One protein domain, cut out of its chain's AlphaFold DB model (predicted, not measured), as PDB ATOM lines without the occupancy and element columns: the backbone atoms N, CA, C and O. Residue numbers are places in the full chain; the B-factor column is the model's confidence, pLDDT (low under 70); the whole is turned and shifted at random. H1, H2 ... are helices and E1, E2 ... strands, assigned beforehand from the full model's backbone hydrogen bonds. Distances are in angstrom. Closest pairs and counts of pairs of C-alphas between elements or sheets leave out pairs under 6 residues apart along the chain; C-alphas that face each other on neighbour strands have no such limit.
ATOM      1  N   SER A 324      33.172   7.277 246.319       86.19
ATOM      2  CA  SER A 324      32.106   8.161 246.768       86.19
ATOM      3  C   SER A 324      30.800   7.450 247.029       86.19
ATOM      4  O   SER A 324      29.979   7.982 247.770       86.19
ATOM      5  N   PHE A 325      30.572   6.323 246.338       89.31
ATOM      6  CA  PHE A 325      29.281   5.640 246.318       89.31
ATOM      7  C   PHE A 325      28.137   6.643 246.075       89.31
ATOM      8  O   PHE A 325      27.044   6.498 246.616       89.31
ATOM      9  N   SER A 326      28.414   7.685 245.272       84.56
ATOM     10  CA  SER A 326      27.651   8.938 245.168       84.56
ATOM     11  C   SER A 326      26.172   8.714 244.968       84.56
ATOM     12  O   SER A 326      25.347   9.425 245.532       84.56
ATOM     13  N   ARG A 327      25.837   7.705 244.169       83.94
ATOM     14  CA  ARG A 327      24.462   7.359 243.884       83.94
ATOM     15  C   ARG A 327      23.695   7.073 245.177       83.94
ATOM     16  O   ARG A 327      22.615   7.607 245.314       83.94
ATOM     17  N   TRP A 328      24.273   6.382 246.158       88.06
ATOM     18  CA  TRP A 328      23.618   5.952 247.403       88.06
ATOM     19  C   TRP A 328      23.538   7.010 248.503       88.06
ATOM     20  O   TRP A 328      22.757   6.846 249.434       88.06
ATOM     21  N   VAL A 329      24.369   8.052 248.444       89.00
ATOM     22  CA  VAL A 329      24.561   9.021 249.545       89.00
ATOM     23  C   VAL A 329      24.593  10.484 249.073       89.00
ATOM     24  O   VAL A 329      24.964  11.379 249.832       89.00
ATOM     25  N   GLY A 330      24.275  10.735 247.801       87.50
ATOM     26  CA  GLY A 330      24.466  12.033 247.145       87.50
ATOM     27  C   GLY A 330      23.179  12.773 246.779       87.50
ATOM     28  O   GLY A 330      23.247  13.968 246.488       87.50
ATOM     29  N   ARG A 331      22.006  12.123 246.791       87.75
ATOM     30  CA  ARG A 331      20.725  12.825 246.584       87.75
ATOM     31  C   ARG A 331      20.126  13.253 247.923       87.75
ATOM     32  O   ARG A 331      20.284  12.539 248.910       87.75
ATOM     33  N   PRO A 332      19.350  14.345 247.960       81.62
ATOM     34  CA  PRO A 332      18.664  14.741 249.188       81.62
ATOM     35  C   PRO A 332      17.715  13.671 249.743       81.62
ATOM     36  O   PRO A 332      17.711  13.420 250.943       81.62
ATOM     37  N   ASP A 333      16.965  12.981 248.877       84.19
ATOM     38  CA  ASP A 333      16.064  11.898 249.304       84.19
ATOM     39  C   ASP A 333      16.835  10.700 249.889       84.19
ATOM     40  O   ASP A 333      16.329  10.041 250.798       84.19
ATOM     41  N   ASP A 334      18.063  10.435 249.414       87.31
ATOM     42  CA  ASP A 334      18.920   9.409 250.018       87.31
ATOM     43  C   ASP A 334      19.277   9.811 251.451       87.31
ATOM     44  O   ASP A 334      19.184   8.994 252.358       87.31
ATOM     45  N   MET A 335      19.631  11.079 251.678       85.69
ATOM     46  CA  MET A 335      19.992  11.584 253.008       85.69
ATOM     47  C   MET A 335      18.813  11.516 253.990       85.69
ATOM     48  O   MET A 335      19.008  11.134 255.140       85.69
ATOM     49  N   ILE A 336      17.587  11.799 253.532       88.81
ATOM     50  CA  ILE A 336      16.368  11.610 254.339       88.81
ATOM     51  C   ILE A 336      16.215  10.134 254.727       88.81
ATOM     52  O   ILE A 336      16.008   9.817 255.898       88.81
ATOM     53  N   TRP A 337      16.336   9.217 253.763       91.62
ATOM     54  CA  TRP A 337      16.272   7.778 254.038       91.62
ATOM     55  C   TRP A 337      17.371   7.332 255.017       91.62
ATOM     56  O   TRP A 337      17.087   6.602 255.968       91.62
ATOM     57  N   HIS A 338      18.602   7.831 254.855       92.19
ATOM     58  CA  HIS A 338      19.722   7.562 255.764       92.19
ATOM     59  C   HIS A 338      19.459   8.057 257.183       92.19
ATOM     60  O   HIS A 338      19.909   7.420 258.136       92.19
ATOM     61  N   GLU A 339      18.711   9.147 257.355       92.31
ATOM     62  CA  GLU A 339      18.309   9.612 258.679       92.31
ATOM     63  C   GLU A 339      17.371   8.609 259.364       92.31
ATOM     64  O   GLU A 339      17.583   8.261 260.531       92.31
ATOM     65  N   HIS A 340      16.364   8.102 258.642       94.62
ATOM     66  CA  HIS A 340      15.487   7.040 259.147       94.62
ATOM     67  C   HIS A 340      16.287   5.772 259.474       94.62
ATOM     68  O   HIS A 340      16.124   5.205 260.558       94.62
ATOM     69  N   ALA A 341      17.193   5.362 258.579       95.00
ATOM     70  CA  ALA A 341      18.029   4.179 258.758       95.00
ATOM     71  C   ALA A 341      18.917   4.309 260.002       95.00
ATOM     72  O   ALA A 341      18.912   3.434 260.868       95.00
ATOM     73  N   MET A 342      19.620   5.434 260.144       94.31
ATOM     74  CA  MET A 342      20.478   5.720 261.291       94.31
ATOM     75  C   MET A 342      19.699   5.694 262.608       94.31
ATOM     76  O   MET A 342      20.144   5.050 263.558       94.31
ATOM     77  N   ARG A 343      18.521   6.328 262.667       95.25
ATOM     78  CA  ARG A 343      17.685   6.347 263.878       95.25
ATOM     79  C   ARG A 343      17.175   4.953 264.255       95.25
ATOM     80  O   ARG A 343      17.085   4.648 265.443       95.25
ATOM     81  N   ALA A 344      16.834   4.116 263.274       96.88
ATOM     82  CA  ALA A 344      16.400   2.740 263.513       96.88
ATOM     83  C   ALA A 344      17.555   1.854 264.017       96.88
ATOM     84  O   ALA A 344      17.402   1.169 265.030       96.88
ATOM     85  N   MET A 345      18.726   1.931 263.374       96.31
ATOM     86  CA  MET A 345      19.942   1.215 263.790       96.31
ATOM     87  C   MET A 345      20.407   1.635 265.197       96.31
ATOM     88  O   MET A 345      20.729   0.799 266.042       96.31
ATOM     89  N   ASP A 346      20.367   2.932 265.513       95.50
ATOM     90  CA  ASP A 346      20.707   3.419 266.853       95.50
ATOM     91  C   ASP A 346      19.707   2.941 267.922       95.50
ATOM     92  O   ASP A 346      20.102   2.492 269.005       95.50
ATOM     93  N   ALA A 347      18.405   2.969 267.611       96.94
ATOM     94  CA  ALA A 347      17.360   2.510 268.520       96.94
ATOM     95  C   ALA A 347      17.474   1.008 268.819       96.94
ATOM     96  O   ALA A 347      17.357   0.616 269.983       96.94
ATOM     97  N   ILE A 348      17.745   0.170 267.813       97.12
ATOM     98  CA  ILE A 348      17.852  -1.280 268.019       97.12
ATOM     99  C   ILE A 348      19.100  -1.653 268.823       97.12
ATOM    100  O   ILE A 348      19.031  -2.489 269.726       97.12
ATOM    101  N   ARG A 349      20.224  -0.962 268.592       96.69
ATOM    102  CA  ARG A 349      21.442  -1.112 269.401       96.69
ATOM    103  C   ARG A 349      21.209  -0.677 270.849       96.69
ATOM    104  O   ARG A 349      21.643  -1.365 271.775       96.69
ATOM    105  N   THR A 350      20.471   0.414 271.056       97.44
ATOM    106  CA  THR A 350      20.069   0.891 272.390       97.44
ATOM    107  C   THR A 350      19.144  -0.104 273.097       97.44
ATOM    108  O   THR A 350      19.298  -0.357 274.294       97.44
ATOM    109  N   ALA A 351      18.219  -0.729 272.368       97.94
ATOM    110  CA  ALA A 351      17.378  -1.798 272.895       97.94
ATOM    111  C   ALA A 351      18.187  -3.062 273.240       97.94
ATOM    112  O   ALA A 351      17.925  -3.702 274.260       97.94
ATOM    113  N   GLY A 352      19.216  -3.387 272.449       97.12
ATOM    114  CA  GLY A 352      20.197  -4.424 272.773       97.12
ATOM    115  C   GLY A 352      20.917  -4.143 274.096       97.12
ATOM    116  O   GLY A 352      20.976  -5.021 274.960       97.12
ATOM    117  N   PHE A 353      21.395  -2.906 274.300       97.50
ATOM    118  CA  PHE A 353      21.967  -2.469 275.581       97.50
ATOM    119  C   PHE A 353      20.977  -2.680 276.729       97.50
ATOM    120  O   PHE A 353      21.316  -3.321 277.725       97.50
ATOM    121  N   ALA A 354      19.741  -2.197 276.572       98.12
ATOM    122  CA  ALA A 354      18.693  -2.346 277.574       98.12
ATOM    123  C   ALA A 354      18.439  -3.825 277.915       98.12
ATOM    124  O   ALA A 354      18.287  -4.173 279.087       98.12
ATOM    125  N   LYS A 355      18.445  -4.717 276.913       97.00
ATOM    126  CA  LYS A 355      18.214  -6.159 277.090       97.00
ATOM    127  C   LYS A 355      19.337  -6.810 277.887       97.00
ATOM    128  O   LYS A 355      19.063  -7.522 278.855       97.00
ATOM    129  N   VAL A 356      20.588  -6.522 277.531       96.94
ATOM    130  CA  VAL A 356      21.764  -7.029 278.250       96.94
ATOM    131  C   VAL A 356      21.807  -6.481 279.679       96.94
ATOM    132  O   VAL A 356      21.972  -7.257 280.619       96.94
ATOM    133  N   ALA A 357      21.587  -5.179 279.875       97.12
ATOM    134  CA  ALA A 357      21.561  -4.566 281.202       97.12
ATOM    135  C   ALA A 357      20.431  -5.137 282.081       97.12
ATOM    136  O   ALA A 357      20.662  -5.461 283.246       97.12
ATOM    137  N   ALA A 358      19.228  -5.333 281.530       97.25
ATOM    138  CA  ALA A 358      18.116  -5.961 282.243       97.25
ATOM    139  C   ALA A 358      18.449  -7.386 282.702       97.25
ATOM    140  O   ALA A 358      18.078  -7.773 283.814       97.25
ATOM    141  N   ALA A 359      19.148  -8.157 281.865       95.31
ATOM    142  CA  ALA A 359      19.568  -9.512 282.193       95.31
ATOM    143  C   ALA A 359      20.645  -9.526 283.287       95.31
ATOM    144  O   ALA A 359      20.495 -10.266 284.259       95.31
ATOM    145  N   VAL A 360      21.673  -8.675 283.170       95.00
ATOM    146  CA  VAL A 360      22.747  -8.544 284.172       95.00
ATOM    147  C   VAL A 360      22.173  -8.171 285.543       95.00
ATOM    148  O   VAL A 360      22.527  -8.760 286.554       95.00
ATOM    149  N   HIS A 361      21.209  -7.250 285.583       96.06
ATOM    150  CA  HIS A 361      20.617  -6.770 286.837       96.06
ATOM    151  C   HIS A 361      19.344  -7.512 287.269       96.06
ATOM    152  O   HIS A 361      18.657  -7.086 288.199       96.06
ATOM    153  N   LYS A 362      19.002  -8.625 286.604       95.88
ATOM    154  CA  LYS A 362      17.837  -9.474 286.929       95.88
ATOM    155  C   LYS A 362      16.525  -8.679 287.020       95.88
ATOM    156  O   LYS A 362      15.689  -8.910 287.894       95.88
ATOM    157  N   LEU A 363      16.321  -7.744 286.091       95.31
ATOM    158  CA  LEU A 363      15.116  -6.907 286.012       95.31
ATOM    159  C   LEU A 363      13.925  -7.634 285.355       95.31
ATOM    160  O   LEU A 363      12.816  -7.100 285.281       95.31
ATOM    161  N   GLY A 364      14.129  -8.865 284.884       93.38
ATOM    162  CA  GLY A 364      13.141  -9.651 284.145       93.38
ATOM    163  C   GLY A 364      13.048  -9.253 282.664       93.38
ATOM    164  O   GLY A 364      13.795  -8.388 282.205       93.38
ATOM    165  N   PRO A 365      12.130  -9.868 281.900       92.75
ATOM    166  CA  PRO A 365      12.085  -9.716 280.447       92.75
ATOM    167  C   PRO A 365      11.639  -8.310 280.034       92.75
ATOM    168  O   PRO A 365      10.657  -7.790 280.571       92.75
ATOM    169  N   ILE A 366      12.359  -7.716 279.078       96.31
ATOM    170  CA  ILE A 366      11.963  -6.482 278.375       96.31
ATOM    171  C   ILE A 366      11.624  -6.737 276.906       96.31
ATOM    172  O   ILE A 366      10.755  -6.073 276.355       96.31
ATOM    173  N   ASP A 367      12.290  -7.718 276.299       96.06
ATOM    174  CA  ASP A 367      11.997  -8.224 274.969       96.06
ATOM    175  C   ASP A 367      10.931  -9.304 275.137       96.06
ATOM    176  O   ASP A 367      11.201 -10.384 275.666       96.06
ATOM    177  N   VAL A 368       9.694  -8.942 274.821       96.00
ATOM    178  CA  VAL A 368       8.504  -9.750 275.091       96.00
ATOM    179  C   VAL A 368       7.922 -10.302 273.791       96.00
ATOM    180  O   VAL A 368       8.130  -9.703 272.732       96.00
ATOM    181  N   PRO A 369       7.159 -11.411 273.845       96.25
ATOM    182  CA  PRO A 369       6.413 -11.897 272.689       96.25
ATOM    183  C   PRO A 369       5.548 -10.795 272.069       96.25
ATOM    184  O   PRO A 369       4.911 -10.042 272.805       96.25
ATOM    185  N   LEU A 370       5.455 -10.752 270.736       95.06
ATOM    186  CA  LEU A 370       4.784  -9.668 270.000       95.06
ATOM    187  C   LEU A 370       3.326  -9.429 270.446       95.06
ATOM    188  O   LEU A 370       2.878  -8.295 270.534       95.06
ATOM    189  N   LYS A 371       2.607 -10.484 270.848       94.56
ATOM    190  CA  LYS A 371       1.240 -10.394 271.410       94.56
ATOM    191  C   LYS A 371       1.120  -9.567 272.701       94.56
ATOM    192  O   LYS A 371       0.010  -9.311 273.151       94.56
ATOM    193  N   GLN A 372       2.241  -9.255 273.351       96.56
ATOM    194  CA  GLN A 372       2.312  -8.432 274.558       96.56
ATOM    195  C   GLN A 372       2.763  -6.999 274.255       96.56
ATOM    196  O   GLN A 372       2.899  -6.222 275.202       96.56
ATOM    197  N   ALA A 373       3.038  -6.668 272.989       96.38
ATOM    198  CA  ALA A 373       3.433  -5.329 272.581       96.38
ATOM    199  C   ALA A 373       2.338  -4.312 272.928       96.38
ATOM    200  O   ALA A 373       1.147  -4.602 272.797       96.38
ATOM    201  N   TRP A 374       2.743  -3.124 273.376       95.81
ATOM    202  CA  TRP A 374       1.829  -1.984 273.533       95.81
ATOM    203  C   TRP A 374       1.953  -0.975 272.386       95.81
ATOM    204  O   TRP A 374       1.108  -0.093 272.251       95.81
ATOM    205  N   THR A 375       2.992  -1.102 271.556       94.69
ATOM    206  CA  THR A 375       3.175  -0.313 270.341       94.69
ATOM    207  C   THR A 375       2.398  -0.975 269.224       94.69
ATOM    208  O   THR A 375       2.635  -2.137 268.892       94.69
ATOM    209  N   ALA A 376       1.473  -0.227 268.633       91.44
ATOM    210  CA  ALA A 376       0.850  -0.627 267.386       91.44
ATOM    211  C   ALA A 376       1.803  -0.314 266.230       91.44
ATOM    212  O   ALA A 376       2.306   0.809 266.125       91.44
ATOM    213  N   GLU A 377       2.037  -1.296 265.364       92.19
ATOM    214  CA  GLU A 377       2.719  -1.052 264.095       92.19
ATOM    215  C   GLU A 377       1.868  -0.072 263.262       92.19
ATOM    216  O   GLU A 377       0.646  -0.243 263.177       92.19
ATOM    217  N   PRO A 378       2.463   0.996 262.702       88.19
ATOM    218  CA  PRO A 378       1.724   1.939 261.877       88.19
ATOM    219  C   PRO A 378       1.210   1.245 260.612       88.19
ATOM    220  O   PRO A 378       1.908   0.424 260.020       88.19
ATOM    221  N   ASP A 379       0.005   1.613 260.166       90.06
ATOM    222  CA  ASP A 379      -0.520   1.125 258.890       90.06
ATOM    223  C   ASP A 379       0.395   1.570 257.742       90.06
ATOM    224  O   ASP A 379       0.650   2.765 257.551       90.06
ATOM    225  N   ASN A 380       0.891   0.602 256.972       93.25
ATOM    226  CA  ASN A 380       1.715   0.850 255.803       93.25
ATOM    227  C   ASN A 380       0.935   0.459 254.538       93.25
ATOM    228  O   ASN A 380       0.940  -0.706 254.128       93.25
ATOM    229  N   PRO A 381       0.303   1.424 253.842       91.50
ATOM    230  CA  PRO A 381      -0.576   1.127 252.706       91.50
ATOM    231  C   PRO A 381       0.159   0.445 251.539       91.50
ATOM    232  O   PRO A 381      -0.460  -0.133 250.637       91.50
ATOM    233  N   TRP A 382       1.491   0.503 251.540       92.12
ATOM    234  CA  TRP A 382       2.338  -0.062 250.505       92.12
ATOM    235  C   TRP A 382       2.672  -1.545 250.707       92.12
ATOM    236  O   TRP A 382       3.141  -2.172 249.756       92.12
ATOM    237  N   ASP A 383       2.359  -2.147 251.858       92.56
ATOM    238  CA  ASP A 383       2.592  -3.580 252.125       92.56
ATOM    239  C   ASP A 383       1.825  -4.487 251.155       92.56
ATOM    240  O   ASP A 383       2.229  -5.605 250.838       92.56
ATOM    241  N   THR A 384       0.739  -3.988 250.567       90.25
ATOM    242  CA  THR A 384       0.028  -4.701 249.496       90.25
ATOM    243  C   THR A 384       0.838  -4.791 248.200       90.25
ATOM    244  O   THR A 384       0.569  -5.656 247.366       90.25
ATOM    245  N   ARG A 385       1.839  -3.928 247.998       91.06
ATOM    246  CA  ARG A 385       2.644  -3.821 246.768       91.06
ATOM    247  C   ARG A 385       4.095  -4.236 246.951       91.06
ATOM    248  O   ARG A 385       4.709  -4.620 245.956       91.06
ATOM    249  N   PHE A 386       4.611  -4.197 248.175       92.00
ATOM    250  CA  PHE A 386       6.021  -4.419 248.506       92.00
ATOM    251  C   PHE A 386       6.190  -5.476 249.598       92.00
ATOM    252  O   PHE A 386       5.213  -5.903 250.213       92.00
ATOM    253  N   GLU A 387       7.404  -5.993 249.743       91.81
ATOM    254  CA  GLU A 387       7.716  -7.066 250.682       91.81
ATOM    255  C   GLU A 387       7.657  -6.546 252.118       91.81
ATOM    256  O   GLU A 387       8.190  -5.478 252.417       91.81
ATOM    257  N   PHE A 388       7.011  -7.302 253.003       93.31
ATOM    258  CA  PHE A 388       6.802  -6.908 254.395       93.31
ATOM    259  C   PHE A 388       6.914  -8.113 255.330       93.31
ATOM    260  O   PHE A 388       6.876  -9.265 254.892       93.31
ATOM    261  N   VAL A 389       7.086  -7.836 256.622       94.69
ATOM    262  CA  VAL A 389       7.508  -8.820 257.631       94.69
ATOM    263  C   VAL A 389       6.566 -10.023 257.755       94.69
ATOM    264  O   VAL A 389       7.040 -11.156 257.842       94.69
ATOM    265  N   ASP A 390       5.245  -9.830 257.671       93.44
ATOM    266  CA  ASP A 390       4.283 -10.931 257.835       93.44
ATOM    267  C   ASP A 390       4.215 -11.875 256.619       93.44
ATOM    268  O   ASP A 390       3.630 -12.959 256.699       93.44
ATOM    269  N   GLU A 391       4.827 -11.520 255.481       93.12
ATOM    270  CA  GLU A 391       5.000 -12.472 254.375       93.12
ATOM    271  C   GLU A 391       6.056 -13.536 254.685       93.12
ATOM    272  O   GLU A 391       6.032 -14.593 254.049       93.12
ATOM    273  N   PHE A 392       6.955 -13.282 255.640       94.62
ATOM    274  CA  PHE A 392       8.118 -14.127 255.925       94.62
ATOM    275  C   PHE A 392       8.332 -14.344 257.435       94.62
ATOM    276  O   PHE A 392       9.421 -14.078 257.953       94.62
ATOM    277  N   PRO A 393       7.315 -14.822 258.182       93.62
ATOM    278  CA  PRO A 393       7.429 -15.025 259.627       93.62
ATOM    279  C   PRO A 393       8.552 -16.005 260.002       93.62
ATOM    280  O   PRO A 393       9.118 -15.917 261.090       93.62
ATOM    281  N   GLU A 394       8.932 -16.918 259.105       92.81
ATOM    282  CA  GLU A 394      10.034 -17.858 259.304       92.81
ATOM    283  C   GLU A 394      11.394 -17.185 259.536       92.81
ATOM    284  O   GLU A 394      12.261 -17.789 260.172       92.81
ATOM    285  N   THR A 395      11.594 -15.950 259.063       95.44
ATOM    286  CA  THR A 395      12.813 -15.178 259.338       95.44
ATOM    287  C   THR A 395      12.929 -14.904 260.835       95.44
ATOM    288  O   THR A 395      13.975 -15.132 261.444       95.44
ATOM    289  N   GLU A 396      11.830 -14.503 261.470       95.25
ATOM    290  CA  GLU A 396      11.799 -14.288 262.914       95.25
ATOM    291  C   GLU A 396      11.908 -15.612 263.671       95.25
ATOM    292  O   GLU A 396      12.782 -15.777 264.521       95.25
ATOM    293  N   LEU A 397      11.066 -16.583 263.315       93.25
ATOM    294  CA  LEU A 397      10.904 -17.839 264.053       93.25
ATOM    295  C   LEU A 397      12.113 -18.780 263.970       93.25
ATOM    296  O   LEU A 397      12.238 -19.689 264.788       93.25
ATOM    297  N   HIS A 398      12.973 -18.640 262.962       91.19
ATOM    298  CA  HIS A 398      14.076 -19.582 262.758       91.19
ATOM    299  C   HIS A 398      15.460 -18.943 262.746       91.19
ATOM    300  O   HIS A 398      16.432 -19.688 262.833       91.19
ATOM    301  N   VAL A 399      15.558 -17.616 262.612       91.12
ATOM    302  CA  VAL A 399      16.843 -16.937 262.366       91.12
ATOM    303  C   VAL A 399      17.084 -15.771 263.330       91.12
ATOM    304  O   VAL A 399      18.202 -15.584 263.814       91.12
ATOM    305  N   LEU A 400      16.051 -14.977 263.639       93.56
ATOM    306  CA  LEU A 400      16.180 -13.807 264.526       93.56
ATOM    307  C   LEU A 400      15.823 -14.092 265.993       93.56
ATOM    308  O   LEU A 400      16.039 -13.232 266.847       93.56
ATOM    309  N   THR A 401      15.287 -15.273 266.304       90.19
ATOM    310  CA  THR A 401      14.896 -15.674 267.666       90.19
ATOM    311  C   THR A 401      15.617 -16.949 268.089       90.19
ATOM    312  O   THR A 401      15.974 -17.794 267.270       90.19
ATOM    313  N   ASN A 402      15.841 -17.103 269.397       82.69
ATOM    314  CA  ASN A 402      16.537 -18.272 269.942       82.69
ATOM    315  C   ASN A 402      15.589 -19.439 270.253       82.69
ATOM    316  O   ASN A 402      16.014 -20.596 270.203       82.69
ATOM    317  N   ASP A 403      14.341 -19.130 270.597       85.19
ATOM    318  CA  ASP A 403      13.304 -20.030 271.115       85.19
ATOM    319  C   ASP A 403      12.153 -20.264 270.122       85.19
ATOM    320  O   ASP A 403      11.220 -21.008 270.420       85.19
ATOM    321  N   GLY A 404      12.231 -19.656 268.937       89.81
ATOM    322  CA  GLY A 404      11.218 -19.773 267.897       89.81
ATOM    323  C   GLY A 404       9.936 -18.998 268.184       89.81
ATOM    324  O   GLY A 404       8.883 -19.363 267.664       89.81
ATOM    325  N   VAL A 405      10.003 -17.947 269.007       92.88
ATOM    326  CA  VAL A 405       8.872 -17.057 269.291       92.88
ATOM    327  C   VAL A 405       9.198 -15.644 268.825       92.88
ATOM    328  O   VAL A 405      10.136 -15.031 269.322       92.88
ATOM    329  N   SER A 406       8.380 -15.094 267.924       95.44
ATOM    330  CA  SER A 406       8.479 -13.683 267.531       95.44
ATOM    331  C   SER A 406       8.306 -12.752 268.732       95.44
ATOM    332  O   SER A 406       7.284 -12.777 269.433       95.44
ATOM    333  N   THR A 407       9.295 -11.894 268.943       96.38
ATOM    334  CA  THR A 407       9.323 -10.861 269.977       96.38
ATOM    335  C   THR A 407       9.304  -9.470 269.352       96.38
ATOM    336  O   THR A 407       9.478  -9.308 268.142       96.38
ATOM    337  N   ILE A 408       9.118  -8.440 270.178       97.62
ATOM    338  CA  ILE A 408       9.198  -7.048 269.713       97.62
ATOM    339  C   ILE A 408      10.558  -6.728 269.069       97.62
ATOM    340  O   ILE A 408      10.593  -6.018 268.068       97.62
ATOM    341  N   LEU A 409      11.673  -7.284 269.570       97.19
ATOM    342  CA  LEU A 409      12.992  -7.029 268.983       97.19
ATOM    343  C   LEU A 409      13.285  -7.883 267.752       97.19
ATOM    344  O   LEU A 409      13.947  -7.387 266.843       97.19
ATOM    345  N   SER A 410      12.790  -9.122 267.665       97.12
ATOM    346  CA  SER A 410      12.927  -9.885 266.415       97.12
ATOM    347  C   SER A 410      12.142  -9.224 265.284       97.12
ATOM    348  O   SER A 410      12.648  -9.118 264.169       97.12
ATOM    349  N   ARG A 411      10.940  -8.718 265.588       97.81
ATOM    350  CA  ARG A 411      10.116  -7.940 264.660       97.81
ATOM    351  C   ARG A 411      10.799  -6.627 264.271       97.81
ATOM    352  O   ARG A 411      10.872  -6.310 263.085       97.81
ATOM    353  N   ALA A 412      11.378  -5.903 265.233       98.12
ATOM    354  CA  ALA A 412      12.148  -4.690 264.958       98.12
ATOM    355  C   ALA A 412      13.347  -4.951 264.030       98.12
ATOM    356  O   ALA A 412      13.555  -4.194 263.079       98.12
ATOM    357  N   TRP A 413      14.104  -6.033 264.257       97.94
ATOM    358  CA  TRP A 413      15.190  -6.449 263.365       97.94
ATOM    359  C   TRP A 413      14.672  -6.798 261.974       97.94
ATOM    360  O   TRP A 413      15.253  -6.364 260.984       97.94
ATOM    361  N   HIS A 414      13.566  -7.534 261.875       97.94
ATOM    362  CA  HIS A 414      13.003  -7.913 260.584       97.94
ATOM    363  C   HIS A 414      12.588  -6.686 259.758       97.94
ATOM    364  O   HIS A 414      12.937  -6.593 258.581       97.94
ATOM    365  N   HIS A 415      11.931  -5.703 260.386       97.75
ATOM    366  CA  HIS A 415      11.662  -4.416 259.748       97.75
ATOM    367  C   HIS A 415      12.957  -3.713 259.333       97.75
ATOM    368  O   HIS A 415      13.078  -3.320 258.178       97.75
ATOM    369  N   LEU A 416      13.946  -3.597 260.224       97.50
ATOM    370  CA  LEU A 416      15.212  -2.931 259.907       97.50
ATOM    371  C   LEU A 416      15.872  -3.534 258.661       97.50
ATOM    372  O   LEU A 416      16.188  -2.806 257.723       97.50
ATOM    373  N   LEU A 417      15.999  -4.861 258.608       96.25
ATOM    374  CA  LEU A 417      16.627  -5.560 257.485       96.25
ATOM    375  C   LEU A 417      15.876  -5.346 256.160       96.25
ATOM    376  O   LEU A 417      16.510  -5.228 255.118       96.25
ATOM    377  N   ILE A 418      14.541  -5.255 256.184       94.88
ATOM    378  CA  ILE A 418      13.730  -4.905 255.005       94.88
ATOM    379  C   ILE A 418      13.903  -3.424 254.631       94.88
ATOM    380  O   ILE A 418      13.925  -3.081 253.448       94.88
ATOM    381  N   GLY A 419      13.994  -2.537 255.619       94.19
ATOM    382  CA  GLY A 419      14.113  -1.092 255.432       94.19
ATOM    383  C   GLY A 419      15.447  -0.658 254.822       94.19
ATOM    384  O   GLY A 419      15.462   0.308 254.065       94.19
ATOM    385  N   LEU A 420      16.528  -1.400 255.101       93.25
ATOM    386  CA  LEU A 420      17.902  -1.113 254.662       93.25
ATOM    387  C   LEU A 420      18.208  -1.453 253.188       93.25
ATOM    388  O   LEU A 420      19.327  -1.205 252.741       93.25
ATOM    389  N   ASN A 421      17.257  -2.014 252.434       90.62
ATOM    390  CA  ASN A 421      17.442  -2.381 251.022       90.62
ATOM    391  C   ASN A 421      18.100  -1.248 250.211       90.62
ATOM    392  O   ASN A 421      17.657  -0.098 250.277       90.62
ATOM    393  N   SER A 422      19.142  -1.576 249.436       83.50
ATOM    394  CA  SER A 422      19.946  -0.577 248.736       83.50
ATOM    395  C   SER A 422      19.115   0.240 247.769       83.50
ATOM    396  O   SER A 422      19.292   1.448 247.748       83.50
ATOM    397  N   ASP A 423      18.202  -0.387 247.020       78.75
ATOM    398  CA  ASP A 423      17.432   0.237 245.939       78.75
ATOM    399  C   ASP A 423      16.409   1.269 246.434       78.75
ATOM    400  O   ASP A 423      15.921   2.075 245.634       78.75
ATOM    401  N   ALA A 424      16.114   1.283 247.741       73.56
ATOM    402  CA  ALA A 424      15.407   2.377 248.408       73.56
ATOM    403  C   ALA A 424      16.180   3.704 248.295       73.56
ATOM    404  O   ALA A 424      15.575   4.782 248.271       73.56
ATOM    405  N   SER A 425      17.503   3.585 248.171       76.00
ATOM    406  CA  SER A 425      18.489   4.627 247.922       76.00
ATOM    407  C   SER A 425      19.211   4.393 246.576       76.00
ATOM    408  O   SER A 425      19.067   3.376 245.908       76.00
ATOM    409  N   GLY A 426      19.921   5.398 246.093       72.12
ATOM    410  CA  GLY A 426      20.842   5.425 244.951       72.12
ATOM    411  C   GLY A 426      20.607   4.856 243.551       72.12
ATOM    412  O   GLY A 426      21.286   5.321 242.636       72.12
ATOM    413  N   TRP A 427      19.671   3.952 243.278       74.56
ATOM    414  CA  TRP A 427      19.356   3.603 241.887       74.56
ATOM    415  C   TRP A 427      18.345   4.576 241.285       74.56
ATOM    416  O   TRP A 427      18.627   5.735 240.995       74.56
ATOM    417  N   VAL A 428      17.150   4.064 241.038       71.50
ATOM    418  CA  VAL A 428      16.072   4.715 240.316       71.50
ATOM    419  C   VAL A 428      14.812   4.465 241.149       71.50
ATOM    420  O   VAL A 428      13.863   3.867 240.636       71.50
ATOM    421  N   PRO A 429      14.846   4.785 242.464       71.94
ATOM    422  CA  PRO A 429      13.833   4.337 243.404       71.94
ATOM    423  C   PRO A 429      12.475   4.849 242.965       71.94
ATOM    424  O   PRO A 429      12.314   6.002 242.571       71.94
ATOM    425  N   TRP A 430      11.460   4.008 243.044       79.88
ATOM    426  CA  TRP A 430      10.101   4.489 242.887       79.88
ATOM    427  C   TRP A 430       9.663   5.157 244.200       79.88
ATOM    428  O   TRP A 430       9.747   4.529 245.245       79.88
ATOM    429  N   THR A 431       9.180   6.408 244.194       82.56
ATOM    430  CA  THR A 431       8.848   7.143 245.441       82.56
ATOM    431  C   THR A 431       7.988   6.356 246.450       82.56
ATOM    432  O   THR A 431       8.279   6.420 247.644       82.56
ATOM    433  N   PRO A 432       6.964   5.585 246.037       86.38
ATOM    434  CA  PRO A 432       6.269   4.655 246.927       86.38
ATOM    435  C   PRO A 432       7.165   3.662 247.679       86.38
ATOM    436  O   PRO A 432       6.906   3.408 248.850       86.38
ATOM    437  N   ARG A 433       8.220   3.128 247.047       86.25
ATOM    438  CA  ARG A 433       9.200   2.237 247.690       86.25
ATOM    439  C   ARG A 433       9.976   2.975 248.772       86.25
ATOM    440  O   ARG A 433       9.982   2.516 249.903       86.25
ATOM    441  N   THR A 434      10.530   4.153 248.481       87.56
ATOM    442  CA  THR A 434      11.236   4.951 249.504       87.56
ATOM    443  C   THR A 434      10.323   5.262 250.696       87.56
ATOM    444  O   THR A 434      10.725   5.097 251.842       87.56
ATOM    445  N   ARG A 435       9.051   5.615 250.451       89.56
ATOM    446  CA  ARG A 435       8.059   5.842 251.523       89.56
ATOM    447  C   ARG A 435       7.764   4.583 252.341       89.56
ATOM    448  O   ARG A 435       7.675   4.671 253.561       89.56
ATOM    449  N   HIS A 436       7.613   3.433 251.684       93.00
ATOM    450  CA  HIS A 436       7.440   2.141 252.357       93.00
ATOM    451  C   HIS A 436       8.628   1.824 253.264       93.00
ATOM    452  O   HIS A 436       8.428   1.494 254.429       93.00
ATOM    453  N   ARG A 437       9.851   2.006 252.759       92.38
ATOM    454  CA  ARG A 437      11.095   1.725 253.487       92.38
ATOM    455  C   ARG A 437      11.258   2.657 254.690       92.38
ATOM    456  O   ARG A 437      11.564   2.167 255.770       92.38
ATOM    457  N   ASN A 438      10.952   3.951 254.551       93.75
ATOM    458  CA  ASN A 438      10.953   4.895 255.678       93.75
ATOM    459  C   ASN A 438       9.970   4.470 256.784       93.75
ATOM    460  O   ASN A 438      10.357   4.417 257.946       93.75
ATOM    461  N   LEU A 439       8.733   4.090 256.432       95.44
ATOM    462  CA  LEU A 439       7.741   3.616 257.412       95.44
ATOM    463  C   LEU A 439       8.172   2.313 258.100       95.44
ATOM    464  O   LEU A 439       7.968   2.142 259.302       95.44
ATOM    465  N   VAL A 440       8.798   1.398 257.359       96.06
ATOM    466  CA  VAL A 440       9.367   0.165 257.914       96.06
ATOM    467  C   VAL A 440      10.496   0.478 258.911       96.06
ATOM    468  O   VAL A 440      10.518  -0.086 260.005       96.06
ATOM    469  N   LEU A 441      11.393   1.415 258.589       96.88
ATOM    470  CA  LEU A 441      12.456   1.870 259.495       96.88
ATOM    471  C   LEU A 441      11.886   2.562 260.746       96.88
ATOM    472  O   LEU A 441      12.325   2.277 261.862       96.88
ATOM    473  N   ASP A 442      10.858   3.396 260.591       97.19
ATOM    474  CA  ASP A 442      10.164   4.034 261.717       97.19
ATOM    475  C   ASP A 442       9.464   3.005 262.620       97.19
ATOM    476  O   ASP A 442       9.488   3.139 263.845       97.19
ATOM    477  N   THR A 443       8.914   1.934 262.041       97.75
ATOM    478  CA  THR A 443       8.315   0.817 262.794       97.75
ATOM    479  C   THR A 443       9.369   0.065 263.606       97.75
ATOM    480  O   THR A 443       9.177  -0.180 264.799       97.75
ATOM    481  N   SER A 444      10.525  -0.236 262.999       98.38
ATOM    482  CA  SER A 444      11.670  -0.833 263.701       98.38
ATOM    483  C   SER A 444      12.113   0.018 264.894       98.38
ATOM    484  O   SER A 444      12.292  -0.486 266.011       98.38
ATOM    485  N   ARG A 445      12.224   1.335 264.681       97.81
ATOM    486  CA  ARG A 445      12.557   2.298 265.730       97.81
ATOM    487  C   ARG A 445      11.521   2.283 266.855       97.81
ATOM    488  O   ARG A 445      11.911   2.227 268.018       97.81
ATOM    489  N   ALA A 446      10.229   2.321 266.535       97.50
ATOM    490  CA  ALA A 446       9.156   2.365 267.529       97.50
ATOM    491  C   ALA A 446       9.154   1.123 268.441       97.50
ATOM    492  O   ALA A 446       9.154   1.257 269.665       97.50
ATOM    493  N   LEU A 447       9.255  -0.078 267.861       98.38
ATOM    494  CA  LEU A 447       9.328  -1.336 268.615       98.38
ATOM    495  C   LEU A 447      10.595  -1.432 269.480       98.38
ATOM    496  O   LEU A 447      10.547  -1.892 270.623       98.38
ATOM    497  N   SER A 448      11.728  -0.946 268.965       98.31
ATOM    498  CA  SER A 448      12.977  -0.870 269.732       98.31
ATOM    499  C   SER A 448      12.846   0.076 270.931       98.31
ATOM    500  O   SER A 448      13.260  -0.259 272.043       98.31
ATOM    501  N   LEU A 449      12.217   1.240 270.738       97.69
ATOM    502  CA  LEU A 449      11.959   2.202 271.811       97.69
ATOM    503  C   LEU A 449      10.957   1.678 272.847       97.69
ATOM    504  O   LEU A 449      11.079   2.028 274.018       97.69
ATOM    505  N   GLU A 450      10.028   0.793 272.479       98.06
ATOM    506  CA  GLU A 450       9.197   0.094 273.463       98.06
ATOM    507  C   GLU A 450      10.033  -0.785 274.401       98.06
ATOM    508  O   GLU A 450       9.831  -0.732 275.618       98.06
ATOM    509  N   ALA A 451      10.992  -1.559 273.882       98.25
ATOM    510  CA  ALA A 451      11.871  -2.367 274.729       98.25
ATOM    511  C   ALA A 451      12.668  -1.483 275.706       98.25
ATOM    512  O   ALA A 451      12.764  -1.792 276.898       98.25
ATOM    513  N   VAL A 452      13.169  -0.340 275.223       98.38
ATOM    514  CA  VAL A 452      13.824   0.676 276.062       98.38
ATOM    515  C   VAL A 452      12.852   1.258 277.093       98.38
ATOM    516  O   VAL A 452      13.226   1.433 278.250       98.38
ATOM    517  N   GLY A 453      11.594   1.498 276.724       98.12
ATOM    518  CA  GLY A 453      10.560   1.981 277.637       98.12
ATOM    519  C   GLY A 453      10.258   0.993 278.764       98.12
ATOM    520  O   GLY A 453      10.251   1.366 279.936       98.12
ATOM    521  N   ARG A 454      10.102  -0.295 278.437       98.38
ATOM    522  CA  ARG A 454       9.929  -1.380 279.420       98.38
ATOM    523  C   ARG A 454      11.116  -1.468 280.372       98.38
ATOM    524  O   ARG A 454      10.934  -1.662 281.575       98.38
ATOM    525  N   PHE A 455      12.326  -1.327 279.838       98.62
ATOM    526  CA  PHE A 455      13.546  -1.273 280.631       98.62
ATOM    527  C   PHE A 455      13.566  -0.069 281.575       98.62
ATOM    528  O   PHE A 455      13.773  -0.250 282.773       98.62
ATOM    529  N   ALA A 456      13.284   1.130 281.065       98.25
ATOM    530  CA  ALA A 456      13.259   2.355 281.853       98.25
ATOM    531  C   ALA A 456      12.255   2.274 283.011       98.25
ATOM    532  O   ALA A 456      12.606   2.619 284.135       98.25
ATOM    533  N   GLN A 457      11.056   1.729 282.777       97.56
ATOM    534  CA  GLN A 457      10.070   1.494 283.840       97.56
ATOM    535  C   GLN A 457      10.611   0.545 284.916       97.56
ATOM    536  O   GLN A 457      10.570   0.853 286.103       97.56
ATOM    537  N   LYS A 458      11.198  -0.595 284.527       97.56
ATOM    538  CA  LYS A 458      11.784  -1.549 285.489       97.56
ATOM    539  C   LYS A 458      12.922  -0.943 286.306       97.56
ATOM    540  O   LYS A 458      13.034  -1.250 287.490       97.56
ATOM    541  N   VAL A 459      13.761  -0.116 285.683       98.00
ATOM    542  CA  VAL A 459      14.818   0.623 286.379       98.00
ATOM    543  C   VAL A 459      14.200   1.628 287.350       98.00
ATOM    544  O   VAL A 459      14.592   1.644 288.511       98.00
ATOM    545  N   ALA A 460      13.192   2.395 286.929       96.81
ATOM    546  CA  ALA A 460      12.515   3.379 287.772       96.81
ATOM    547  C   ALA A 460      11.893   2.768 289.039       96.81
ATOM    548  O   ALA A 460      12.003   3.356 290.114       96.81
ATOM    549  N   PHE A 461      11.357   1.544 288.965       96.31
ATOM    550  CA  PHE A 461      10.875   0.811 290.146       96.31
ATOM    551  C   PHE A 461      11.973   0.439 291.155       96.31
ATOM    552  O   PHE A 461      11.665   0.148 292.312       96.31
ATOM    553  N   ARG A 462      13.243   0.418 290.737       97.12
ATOM    554  CA  ARG A 462      14.391   0.182 291.623       97.12
ATOM    555  C   ARG A 462      14.965   1.465 292.202       97.12
ATOM    556  O   ARG A 462      15.713   1.370 293.167       97.12
ATOM    557  N   ILE A 463      14.643   2.630 291.649       95.12
ATOM    558  CA  ILE A 463      15.178   3.909 292.118       95.12
ATOM    559  C   ILE A 463      14.496   4.310 293.428       95.12
ATOM    560  O   ILE A 463      13.292   4.131 293.602       95.12
ATOM    561  N   ARG A 464      15.282   4.857 294.354       91.69
ATOM    562  CA  ARG A 464      14.789   5.494 295.573       91.69
ATOM    563  C   ARG A 464      14.047   6.782 295.235       91.69
ATOM    564  O   ARG A 464      14.560   7.606 294.482       91.69
ATOM    565  N   GLU A 465      12.900   6.992 295.869       85.94
ATOM    566  CA  GLU A 465      12.123   8.222 295.721       85.94
ATOM    567  C   GLU A 465      12.984   9.480 296.014       85.94
ATOM    568  O   GLU A 465      13.639   9.556 297.065       85.94
ATOM    569  N   PRO A 466      13.040  10.459 295.089       85.19
ATOM    570  CA  PRO A 466      13.736  11.722 295.294       85.19
ATOM    571  C   PRO A 466      13.160  12.511 296.468       85.19
ATOM    572  O   PRO A 466      11.964  12.486 296.734       85.19
ATOM    573  N   LYS A 467      14.010  13.287 297.149       78.44
ATOM    574  CA  LYS A 467      13.584  14.103 298.300       78.44
ATOM    575  C   LYS A 467      12.626  15.236 297.925       78.44
ATOM    576  O   LYS A 467      11.895  15.711 298.790       78.44
ATOM    577  N   LEU A 468      12.670  15.708 296.681       75.50
ATOM    578  CA  LEU A 468      11.821  16.785 296.181       75.50
ATOM    579  C   LEU A 468      10.809  16.235 295.179       75.50
ATOM    580  O   LEU A 468      11.163  15.527 294.234       75.50
ATOM    581  N   SER A 469       9.544  16.599 295.388       76.50
ATOM    582  CA  SER A 469       8.445  16.241 294.499       76.50
ATOM    583  C   SER A 469       8.537  17.025 293.189       76.50
ATOM    584  O   SER A 469       8.557  18.259 293.211       76.50
ATOM    585  N   ALA A 470       8.538  16.313 292.064       87.00
ATOM    586  CA  ALA A 470       8.309  16.872 290.735       87.00
ATOM    587  C   ALA A 470       6.871  16.568 290.270       87.00
ATOM    588  O   ALA A 470       6.202  15.705 290.840       87.00
ATOM    589  N   ASN A 471       6.388  17.231 289.216       89.00
ATOM    590  CA  ASN A 471       5.068  16.935 288.630       89.00
ATOM    591  C   ASN A 471       5.042  15.598 287.868       89.00
ATOM    592  O   ASN A 471       3.976  15.083 287.542       89.00
ATOM    593  N   GLY A 472       6.216  15.059 287.560       92.12
ATOM    594  CA  GLY A 472       6.419  13.771 286.922       92.12
ATOM    595  C   GLY A 472       7.909  13.488 286.802       92.12
ATOM    596  O   GLY A 472       8.738  14.362 287.069       92.12
ATOM    597  N   TYR A 473       8.248  12.275 286.384       94.38
ATOM    598  CA  TYR A 473       9.632  11.851 286.238       94.38
ATOM    599  C   TYR A 473       9.887  11.259 284.857       94.38
ATOM    600  O   TYR A 473       9.006  10.677 284.217       94.38
ATOM    601  N   ALA A 474      11.122  11.411 284.403       96.56
ATOM    602  CA  ALA A 474      11.610  10.816 283.181       96.56
ATOM    603  C   ALA A 474      12.995  10.208 283.402       96.56
ATOM    604  O   ALA A 474      13.805  10.730 284.165       96.56
ATOM    605  N   LEU A 475      13.272   9.099 282.728       97.50
ATOM    606  CA  LEU A 475      14.552   8.415 282.780       97.50
ATOM    607  C   LEU A 475      15.281   8.616 281.454       97.50
ATOM    608  O   LEU A 475      14.808   8.159 280.414       97.50
ATOM    609  N   ALA A 476      16.435   9.277 281.498       98.12
ATOM    610  CA  ALA A 476      17.363   9.322 280.379       98.12
ATOM    611  C   ALA A 476      18.237   8.063 280.411       98.12
ATOM    612  O   ALA A 476      18.960   7.825 281.381       98.12
ATOM    613  N   VAL A 477      18.163   7.250 279.359       98.19
ATOM    614  CA  VAL A 477      18.956   6.024 279.214       98.19
ATOM    615  C   VAL A 477      20.175   6.323 278.351       98.19
ATOM    616  O   VAL A 477      20.037   6.839 277.244       98.19
ATOM    617  N   ASN A 478      21.369   5.980 278.837       97.25
ATOM    618  CA  ASN A 478      22.618   6.196 278.117       97.25
ATOM    619  C   ASN A 478      23.276   4.867 277.697       97.25
ATOM    620  O   ASN A 478      23.895   4.221 278.541       97.25
ATOM    621  N   PRO A 479      23.228   4.485 276.408       95.38
ATOM    622  CA  PRO A 479      23.870   3.276 275.886       95.38
ATOM    623  C   PRO A 479      25.334   3.489 275.446       95.38
ATOM    624  O   PRO A 479      25.869   2.687 274.680       95.38
ATOM    625  N   ALA A 480      25.990   4.571 275.869       94.69
ATOM    626  CA  ALA A 480      27.344   4.940 275.445       94.69
ATOM    627  C   ALA A 480      28.212   5.414 276.631       94.69
ATOM    628  O   ALA A 480      27.707   5.497 277.758       94.69
ATOM    629  N   PRO A 481      29.510   5.728 276.414       93.44
ATOM    630  CA  PRO A 481      30.368   6.274 277.459       93.44
ATOM    631  C   PRO A 481      29.789   7.533 278.117       93.44
ATOM    632  O   PRO A 481      28.905   8.200 277.558       93.44
ATOM    633  N   ALA A 482      30.298   7.855 279.308       94.44
ATOM    634  CA  ALA A 482      29.899   9.055 280.039       94.44
ATOM    635  C   ALA A 482      30.116  10.308 279.179       94.44
ATOM    636  O   ALA A 482      31.203  10.514 278.630       94.44
ATOM    637  N   ARG A 483      29.068  11.125 279.032       93.12
ATOM    638  CA  ARG A 483      29.092  12.353 278.224       93.12
ATOM    639  C   ARG A 483      27.951  13.289 278.594       93.12
ATOM    640  O   ARG A 483      26.925  12.845 279.106       93.12
ATOM    641  N   SER A 526      28.205   6.550 282.274       95.06
ATOM    642  CA  SER A 526      28.583   5.565 281.254       95.06
ATOM    643  C   SER A 526      27.660   4.347 281.297       95.06
ATOM    644  O   SER A 526      27.501   3.771 282.372       95.06
ATOM    645  N   TYR A 527      27.090   3.939 280.158       96.31
ATOM    646  CA  TYR A 527      26.264   2.725 280.016       96.31
ATOM    647  C   TYR A 527      25.258   2.541 281.163       96.31
ATOM    648  O   TYR A 527      25.291   1.551 281.899       96.31
ATOM    649  N   GLY A 528      24.410   3.545 281.373       97.31
ATOM    650  CA  GLY A 528      23.620   3.697 282.588       97.31
ATOM    651  C   GLY A 528      22.368   4.538 282.392       97.31
ATOM    652  O   GLY A 528      21.809   4.600 281.296       97.31
ATOM    653  N   TYR A 529      21.917   5.179 283.467       98.06
ATOM    654  CA  TYR A 529      20.737   6.037 283.437       98.06
ATOM    655  C   TYR A 529      20.880   7.266 284.330       98.06
ATOM    656  O   TYR A 529      21.686   7.286 285.263       98.06
ATOM    657  N   LYS A 530      20.019   8.255 284.079       97.62
ATOM    658  CA  LYS A 530      19.795   9.402 284.958       97.62
ATOM    659  C   LYS A 530      18.310   9.724 285.069       97.62
ATOM    660  O   LYS A 530      17.616   9.829 284.059       97.62
ATOM    661  N   LEU A 531      17.834   9.869 286.300       96.31
ATOM    662  CA  LEU A 531      16.486  10.320 286.614       96.31
ATOM    663  C   LEU A 531      16.407  11.845 286.523       96.31
ATOM    664  O   LEU A 531      17.253  12.554 287.068       96.31
ATOM    665  N   LEU A 532      15.361  12.329 285.865       96.19
ATOM    666  CA  LEU A 532      15.048  13.738 285.678       96.19
ATOM    667  C   LEU A 532      13.635  13.999 286.199       96.19
ATOM    668  O   LEU A 532      12.709  13.242 285.899       96.19
TER     669      LEU A 532
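What this domain is: This is residues 324 to 483 and 526 to 532 of the 866 residues of an uncharacterized protein of Lentisphaerae bacterium (UniProt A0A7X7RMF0). Two long helices, H2 and H6, lie side by side along the long axis, and the shorter H5 packs on both to complete a bundle of three. H4 lies across H5, small H3 packs on H6, and a two-stranded antiparallel ribbon, E1 - E2, packs through E1 on H6. The 167 printed residues include six named helices, then two named strands, mostly helix. The whole is elongated, 58 by 36 by 28 A, and only just compact, close to loose, with a radius of gyration of the C-alphas of 18.0 A.

How they stand to each other: H1, residues 326 to 329, is close but not clearly touching H2, residues 332 to 360; their closest C-alphas, Val 329 and Met 335, are 6.3 A apart. H2 touches H6, residues 431 to 460, at a shallow tilt of 25 degrees, the same way; the closest C-alphas are Ala 344 and Arg 445, 4.5 A. H5, residues 408 to 419, forms a helical hairpin with H6, opposite ways at 24 degrees, with closest C-alphas Ala 412 and Ser 444, 4.1 A. H2, H5 and H6 are an up and down bundle, each running against the one before. H4, residues 393 to 400, touches H5 about perpendicular, at 79 degrees; C-alphas Leu 400 and Ser 410 are closest, 5.4 A. In E1, residues 472 to 478, and E2, residues 528 to 532, N 476 and O 530 are 2.9 A apart, within hydrogen-bond range. Every O i to N i+4 pair is within range in H2, H4, H5 and H6; H1 and H3, residues 381 to 384, are too short for one.

Where its parts are: H2 spans 42.2 A, H6 42.7 A, E1 19.9 A and H5 16.2 A. C-alpha 326 is at (27.651, 8.938, 245.168) and C-alpha 532 at (15.048, 13.738, 285.678).

The domain as a whole: Residues 484 to 525 are not printed; C-alphas 483 and 526 are 7.5 A apart. H2 to H3, H5 to H6 and H6 to E1 are long links. No printed residue is under 70 in pLDDT.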